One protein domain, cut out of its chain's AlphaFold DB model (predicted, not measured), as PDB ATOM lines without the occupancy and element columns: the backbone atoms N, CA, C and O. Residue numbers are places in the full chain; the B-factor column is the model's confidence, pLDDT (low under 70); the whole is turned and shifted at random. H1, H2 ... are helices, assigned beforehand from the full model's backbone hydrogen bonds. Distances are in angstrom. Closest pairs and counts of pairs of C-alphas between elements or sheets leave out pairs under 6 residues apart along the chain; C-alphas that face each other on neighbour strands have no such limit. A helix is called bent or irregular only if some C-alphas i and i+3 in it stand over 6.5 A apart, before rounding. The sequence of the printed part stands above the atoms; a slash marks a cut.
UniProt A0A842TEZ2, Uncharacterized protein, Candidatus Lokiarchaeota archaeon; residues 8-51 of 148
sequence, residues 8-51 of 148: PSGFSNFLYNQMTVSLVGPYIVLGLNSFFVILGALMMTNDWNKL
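What this domain is: This is residues 8 to 51 of the 148 residues of an uncharacterized protein of Candidatus Lokiarchaeota archaeon (UniProt A0A842TEZ2). One long helix, H3, makes the length of this model, and the chain before it folds back over part of H3: the short helix H1 runs beside H3, and the short helix H2 stands crosswise at the turn between them. The result is a lopsided U, with one long arm and one short arm, and residues 44 to 51 of the long arm stick out past the short one. The printed part has 44 residues with three named helices, in the order H1, H2, H3, and no named strand; its class is all helix. It is loose, with a radius of gyration of the C-alphas of 12.7 A, and it spans 40 by 15 by 7 A, a rod.

How they stand to each other: H3, residues 26 to 48, is the longest helix. H1, residues 8 to 15, touches H3, with 14 pairs of C-alphas within 8 A. Their closest C-alphas are those of Ser 12 and Asn 33, 5.2 A apart. H1 and H3 run opposite ways at a shallow tilt of 16 degrees. H2, residues 18 to 24, is close to H3 but not clearly touching it, and the closest C-alphas, those of Val 21 and Val 29, are 6.3 A apart. The lines of H2 and H3 are about perpendicular, at 77 degrees. H2 is also close to H1 but not clearly touching it; the closest C-alphas, those of Leu 15 and Val 21, are 7.4 A apart, and the lines are about perpendicular, at 87 degrees. In H2 and H3 every O i to N i+4 pair is within hydrogen-bond range; in H1 it is 2 of 4, beside 3 of 5 O i to N i+3 pairs.

Where its parts are: H3 has 23 residues and measures 33.0 A from its first to its last C-alpha, from Pro 26 at (21.037, -4.933, 101.473) to Trp 48 at (-7.690, -7.700, 85.440). H2 has 7 residues and measures 10.4 A. H1 has 8 residues and measures 10.9 A, and its C-alpha 8 is at (1.949, -6.648, 98.985). None of the three helices is bent or irregular.

The domain as a whole: The two C-alphas farthest apart are those of Ser 22 and Leu 51, at 40.3 A. Residues 44 to 51, of which 44 to 48 belong to H3, stand free; the body without them has 36 residues and spans 30 by 16 by 7 A. The printed part has no cut, and the links H1 to H2 and H2 to H3 are both tight. The mean pLDDT of the printed part is 78.7, and it is under 70 in residues 8 to 13, 15 to 16 and 18 to 20.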
ATOM      1  N   PRO A   8       0.553  -6.252  99.252       58.62
ATOM      2  CA  PRO A   8       1.949  -6.648  98.985       58.62
ATOM      3  C   PRO A   8       2.839  -5.481  98.520       58.62
ATOM      4  O   PRO A   8       3.978  -5.349  98.960       58.62
ATOM      5  N   SER A   9       2.322  -4.600  97.656       58.88
ATOM      6  CA  SER A   9       3.089  -3.486  97.070       58.88
ATOM      7  C   SER A   9       3.292  -2.310  98.028       58.88
ATOM      8  O   SER A   9       4.267  -1.577  97.912       58.88
ATOM      9  N   GLY A  10       2.412  -2.136  99.017       61.09
ATOM     10  CA  GLY A  10       2.647  -1.200 100.121       61.09
ATOM     11  C   GLY A  10       3.764  -1.678 101.057       61.09
ATOM     12  O   GLY A  10       4.521  -0.868 101.590       61.09
ATOM     13  N   PHE A  11       3.907  -2.999 101.215       66.19
ATOM     14  CA  PHE A  11       4.927  -3.612 102.064       66.19
ATOM     15  C   PHE A  11       6.339  -3.539 101.458       66.19
ATOM     16  O   PHE A  11       7.314  -3.418 102.197       66.19
ATOM     17  N   SER A  12       6.485  -3.522 100.127       63.62
ATOM     18  CA  SER A  12       7.802  -3.356  99.490       63.62
ATOM     19  C   SER A  12       8.461  -2.009  99.814       63.62
ATOM     20  O   SER A  12       9.669  -1.953 100.044       63.62
ATOM     21  N   ASN A  13       7.668  -0.937  99.925       68.81
ATOM     22  CA  ASN A  13       8.158   0.384 100.327       68.81
ATOM     23  C   ASN A  13       8.595   0.417 101.799       68.81
ATOM     24  O   ASN A  13       9.559   1.097 102.145       68.81
ATOM     25  N   PHE A  14       7.936  -0.361 102.660       70.88
ATOM     26  CA  PHE A  14       8.342  -0.533 104.057       70.88
ATOM     27  C   PHE A  14       9.699  -1.250 104.184       70.88
ATOM     28  O   PHE A  14      10.508  -0.904 105.048       70.88
ATOM     29  N   LEU A  15       9.996  -2.200 103.290       63.47
ATOM     30  CA  LEU A  15      11.267  -2.933 103.283       63.47
ATOM     31  C   LEU A  15      12.478  -2.060 102.920       63.47
ATOM     32  O   LEU A  15      13.585  -2.373 103.351       63.47
ATOM     33  N   TYR A  16      12.286  -0.951 102.197       67.56
ATOM     34  CA  TYR A  16      13.369  -0.028 101.826       67.56
ATOM     35  C   TYR A  16      13.740   0.977 102.933       67.56
ATOM     36  O   TYR A  16      14.570   1.863 102.726       67.56
ATOM     37  N   ASN A  17      13.143   0.860 104.122       76.38
ATOM     38  CA  ASN A  17      13.511   1.676 105.273       76.38
ATOM     39  C   ASN A  17      14.975   1.409 105.684       76.38
ATOM     40  O   ASN A  17      15.410   0.259 105.795       76.38
ATOM     41  N   GLN A  18      15.722   2.484 105.952       68.19
ATOM     42  CA  GLN A  18      17.132   2.466 106.354       68.19
ATOM     43  C   GLN A  18      17.399   1.553 107.567       68.19
ATOM     44  O   GLN A  18      18.444   0.904 107.633       68.19
ATOM     45  N   MET A  19      16.432   1.435 108.486       67.44
ATOM     46  CA  MET A  19      16.499   0.532 109.640       67.44
ATOM     47  C   MET A  19      16.465  -0.950 109.230       67.44
ATOM     48  O   MET A  19      17.243  -1.752 109.739       67.44
ATOM     49  N   THR A  20      15.611  -1.317 108.273       68.25
ATOM     50  CA  THR A  20      15.436  -2.699 107.794       68.25
ATOM     51  C   THR A  20      16.634  -3.157 106.961       68.25
ATOM     52  O   THR A  20      17.138  -4.269 107.141       68.25
ATOM     53  N   VAL A  21      17.151  -2.271 106.104       71.94
ATOM     54  CA  VAL A  21      18.337  -2.520 105.268       71.94
ATOM     55  C   VAL A  21      19.581  -2.766 106.122       71.94
ATOM     56  O   VAL A  21      20.363  -3.665 105.813       71.94
ATOM     57  N   SER A  22      19.743  -2.021 107.220       73.00
ATOM     58  CA  SER A  22      20.878  -2.190 108.134       73.00
ATOM     59  C   SER A  22      20.820  -3.481 108.958       73.00
ATOM     60  O   SER A  22      21.870  -3.965 109.372       73.00
ATOM     61  N   LEU A  23      19.625  -4.013 109.238       78.75
ATOM     62  CA  LEU A  23      19.431  -5.135 110.166       78.75
ATOM     63  C   LEU A  23      19.412  -6.498 109.456       78.75
ATOM     64  O   LEU A  23      19.893  -7.486 110.001       78.75
ATOM     65  N   VAL A  24      18.872  -6.543 108.235       79.38
ATOM     66  CA  VAL A  24      18.726  -7.771 107.429       79.38
ATOM     67  C   VAL A  24      19.796  -7.868 106.335       79.38
ATOM     68  O   VAL A  24      20.136  -8.958 105.886       79.38
ATOM     69  N   GLY A  25      20.374  -6.737 105.930       83.00
ATOM     70  CA  GLY A  25      21.394  -6.661 104.892       83.00
ATOM     71  C   GLY A  25      20.817  -6.320 103.508       83.00
ATOM     72  O   GLY A  25      19.721  -6.759 103.146       83.00
ATOM     73  N   PRO A  26      21.562  -5.551 102.690       80.06
ATOM     74  CA  PRO A  26      21.037  -4.933 101.473       80.06
ATOM     75  C   PRO A  26      20.625  -5.948 100.399       80.06
ATOM     76  O   PRO A  26      19.594  -5.776  99.751       80.06
ATOM     77  N   TYR A  27      21.379  -7.038 100.232       83.81
ATOM     78  CA  TYR A  27      21.103  -8.044  99.201       83.81
ATOM     79  C   TYR A  27      19.814  -8.839  99.465       83.81
ATOM     80  O   TYR A  27      19.070  -9.133  98.531       83.81
ATOM     81  N   ILE A  28      19.517  -9.144 100.733       83.38
ATOM     82  CA  ILE A  28      18.309  -9.888 101.124       83.38
ATOM     83  C   ILE A  28      17.065  -9.005 100.952       83.38
ATOM     84  O   ILE A  28      16.052  -9.463 100.419       83.38
ATOM     85  N   VAL A  29      17.151  -7.725 101.328       83.06
ATOM     86  CA  VAL A  29      16.059  -6.755 101.143       83.06
ATOM     87  C   VAL A  29      15.727  -6.554  99.660       83.06
ATOM     88  O   VAL A  29      14.550  -6.553  99.298       83.06
ATOM     89  N   LEU A  30      16.737  -6.448  98.790       80.94
ATOM     90  CA  LEU A  30      16.533  -6.337  97.340       80.94
ATOM     91  C   LEU A  30      15.826  -7.571  96.752       80.94
ATOM     92  O   LEU A  30      14.914  -7.426  95.932       80.94
ATOM     93  N   GLY A  31      16.205  -8.773  97.198       85.88
ATOM     94  CA  GLY A  31      15.563 -10.022  96.780       85.88
ATOM     95  C   GLY A  31      14.098 -10.108  97.217       85.88
ATOM     96  O   GLY A  31      13.227 -10.390  96.394       85.88
ATOM     97  N   LEU A  32      13.807  -9.795  98.485       85.00
ATOM     98  CA  LEU A  32      12.439  -9.791  99.014       85.00
ATOM     99  C   LEU A  32      11.554  -8.755  98.318       85.00
ATOM    100  O   LEU A  32      10.423  -9.067  97.955       85.00
ATOM    101  N   ASN A  33      12.065  -7.545  98.085       82.69
ATOM    102  CA  ASN A  33      11.333  -6.508  97.360       82.69
ATOM    103  C   ASN A  33      10.958  -6.983  95.945       82.69
ATOM    104  O   ASN A  33       9.785  -6.973  95.578       82.69
ATOM    105  N   SER A  34      11.937  -7.502  95.198       84.81
ATOM    106  CA  SER A  34      11.708  -8.029  93.846       84.81
ATOM    107  C   SER A  34      10.651  -9.139  93.839       84.81
ATOM    108  O   SER A  34       9.768  -9.149  92.982       84.81
ATOM    109  N   PHE A  35      10.684 -10.032  94.833       88.38
ATOM    110  CA  PHE A  35       9.674 -11.074  95.005       88.38
ATOM    111  C   PHE A  35       8.268 -10.498  95.233       88.38
ATOM    112  O   PHE A  35       7.328 -10.901  94.548       88.38
ATOM    113  N   PHE A  36       8.110  -9.527  96.139       85.94
ATOM    114  CA  PHE A  36       6.807  -8.903  96.407       85.94
ATOM    115  C   PHE A  36       6.269  -8.102  95.217       85.94
ATOM    116  O   PHE A  36       5.059  -8.106  94.987       85.94
ATOM    117  N   VAL A  37       7.140  -7.457  94.438       87.06
ATOM    118  CA  VAL A  37       6.746  -6.748  93.209       87.06
ATOM    119  C   VAL A  37       6.217  -7.728  92.163       87.06
ATOM    120  O   VAL A  37       5.135  -7.509  91.618       87.06
ATOM    121  N   ILE A  38       6.928  -8.835  91.919       90.19
ATOM    122  CA  ILE A  38       6.485  -9.878  90.977       90.19
ATOM    123  C   ILE A  38       5.167 -10.497  91.451       90.19
ATOM    124  O   ILE A  38       4.235 -10.647  90.661       90.19
ATOM    125  N   LEU A  39       5.060 -10.805  92.747       90.06
ATOM    126  CA  LEU A  39       3.838 -11.348  93.336       90.06
ATOM    127  C   LEU A  39       2.657 -10.381  93.164       90.06
ATOM    128  O   LEU A  39       1.582 -10.794  92.735       90.06
ATOM    129  N   GLY A  40       2.867  -9.089  93.428       86.25
ATOM    130  CA  GLY A  40       1.864  -8.048  93.214       86.25
ATOM    131  C   GLY A  40       1.420  -7.942  91.751       86.25
ATOM    132  O   GLY A  40       0.221  -7.869  91.486       86.25
ATOM    133  N   ALA A  41       2.353  -8.010  90.799       87.50
ATOM    134  CA  ALA A  41       2.041  -7.973  89.367       87.50
ATOM    135  C   ALA A  41       1.219  -9.194  88.908       87.50
ATOM    136  O   ALA A  41       0.263  -9.051  88.140       87.50
ATOM    137  N   LEU A  42       1.538 -10.389  89.419       89.31
ATOM    138  CA  LEU A  42       0.767 -11.608  89.146       89.31
ATOM    139  C   LEU A  42      -0.660 -11.513  89.701       89.31
ATOM    140  O   LEU A  42      -1.614 -11.858  89.004       89.31
ATOM    141  N   MET A  43      -0.822 -10.987  90.919       87.00
ATOM    142  CA  MET A  43      -2.147 -10.753  91.506       87.00
ATOM    143  C   MET A  43      -2.956  -9.740  90.689       87.00
ATOM    144  O   MET A  43      -4.121  -9.987  90.385       87.00
ATOM    145  N   MET A  44      -2.327  -8.644  90.260       86.25
ATOM    146  CA  MET A  44      -2.974  -7.611  89.448       86.25
ATOM    147  C   MET A  44      -3.437  -8.153  88.087       86.25
ATOM    148  O   MET A  44      -4.518  -7.806  87.618       86.25
ATOM    149  N   THR A  45      -2.666  -9.067  87.489       87.69
ATOM    150  CA  THR A  45      -3.046  -9.756  86.243       87.69
ATOM    151  C   THR A  45      -4.267 -10.656  86.448       87.69
ATOM    152  O   THR A  45      -5.162 -10.686  85.606       87.69
ATOM    153  N   ASN A  46      -4.343 -11.359  87.582       85.94
ATOM    154  CA  ASN A  46      -5.497 -12.195  87.920       85.94
ATOM    155  C   ASN A  46      -6.775 -11.365  88.144       85.94
ATOM    156  O   ASN A  46      -7.869 -11.783  87.765       85.94
ATOM    157  N   ASP A  47      -6.638 -10.173  88.725       85.75
ATOM    158  CA  ASP A  47      -7.764  -9.268  88.972       85.75
ATOM    159  C   ASP A  47      -8.189  -8.465  87.732       85.75
ATOM    160  O   ASP A  47      -9.312  -7.964  87.693       85.75
ATOM    161  N   TRP A  48      -7.361  -8.404  86.684       84.69
ATOM    162  CA  TRP A  48      -7.690  -7.700  85.440       84.69
ATOM    163  C   TRP A  48      -8.981  -8.215  84.788       84.69
ATOM    164  O   TRP A  48      -9.758  -7.437  84.244       84.69
ATOM    165  N   ASN A  49      -9.263  -9.515  84.911       81.00
ATOM    166  CA  ASN A  49     -10.475 -10.139  84.367       81.00
ATOM    167  C   ASN A  49     -11.759  -9.789  85.140       81.00
ATOM    168  O   ASN A  49     -12.850 -10.121  84.685       81.00
ATOM    169  N   LYS A  50     -11.643  -9.164  86.319       82.88
ATOM    170  CA  LYS A  50     -12.786  -8.718  87.133       82.88
ATOM    171  C   LYS A  50     -13.153  -7.261  86.878       82.88
ATOM    172  O   LYS A  50     -14.200  -6.820  87.347       82.88
ATOM    173  N   LEU A  51     -12.287  -6.504  86.202       80.12
ATOM    174  CA  LEU A  51     -12.595  -5.128  85.848       80.12
ATOM    175  C   LEU A  51     -13.642  -5.120  84.723       80.12
ATOM    176  O   LEU A  51     -13.506  -5.890  83.768       80.12
TER     177      LEU A  51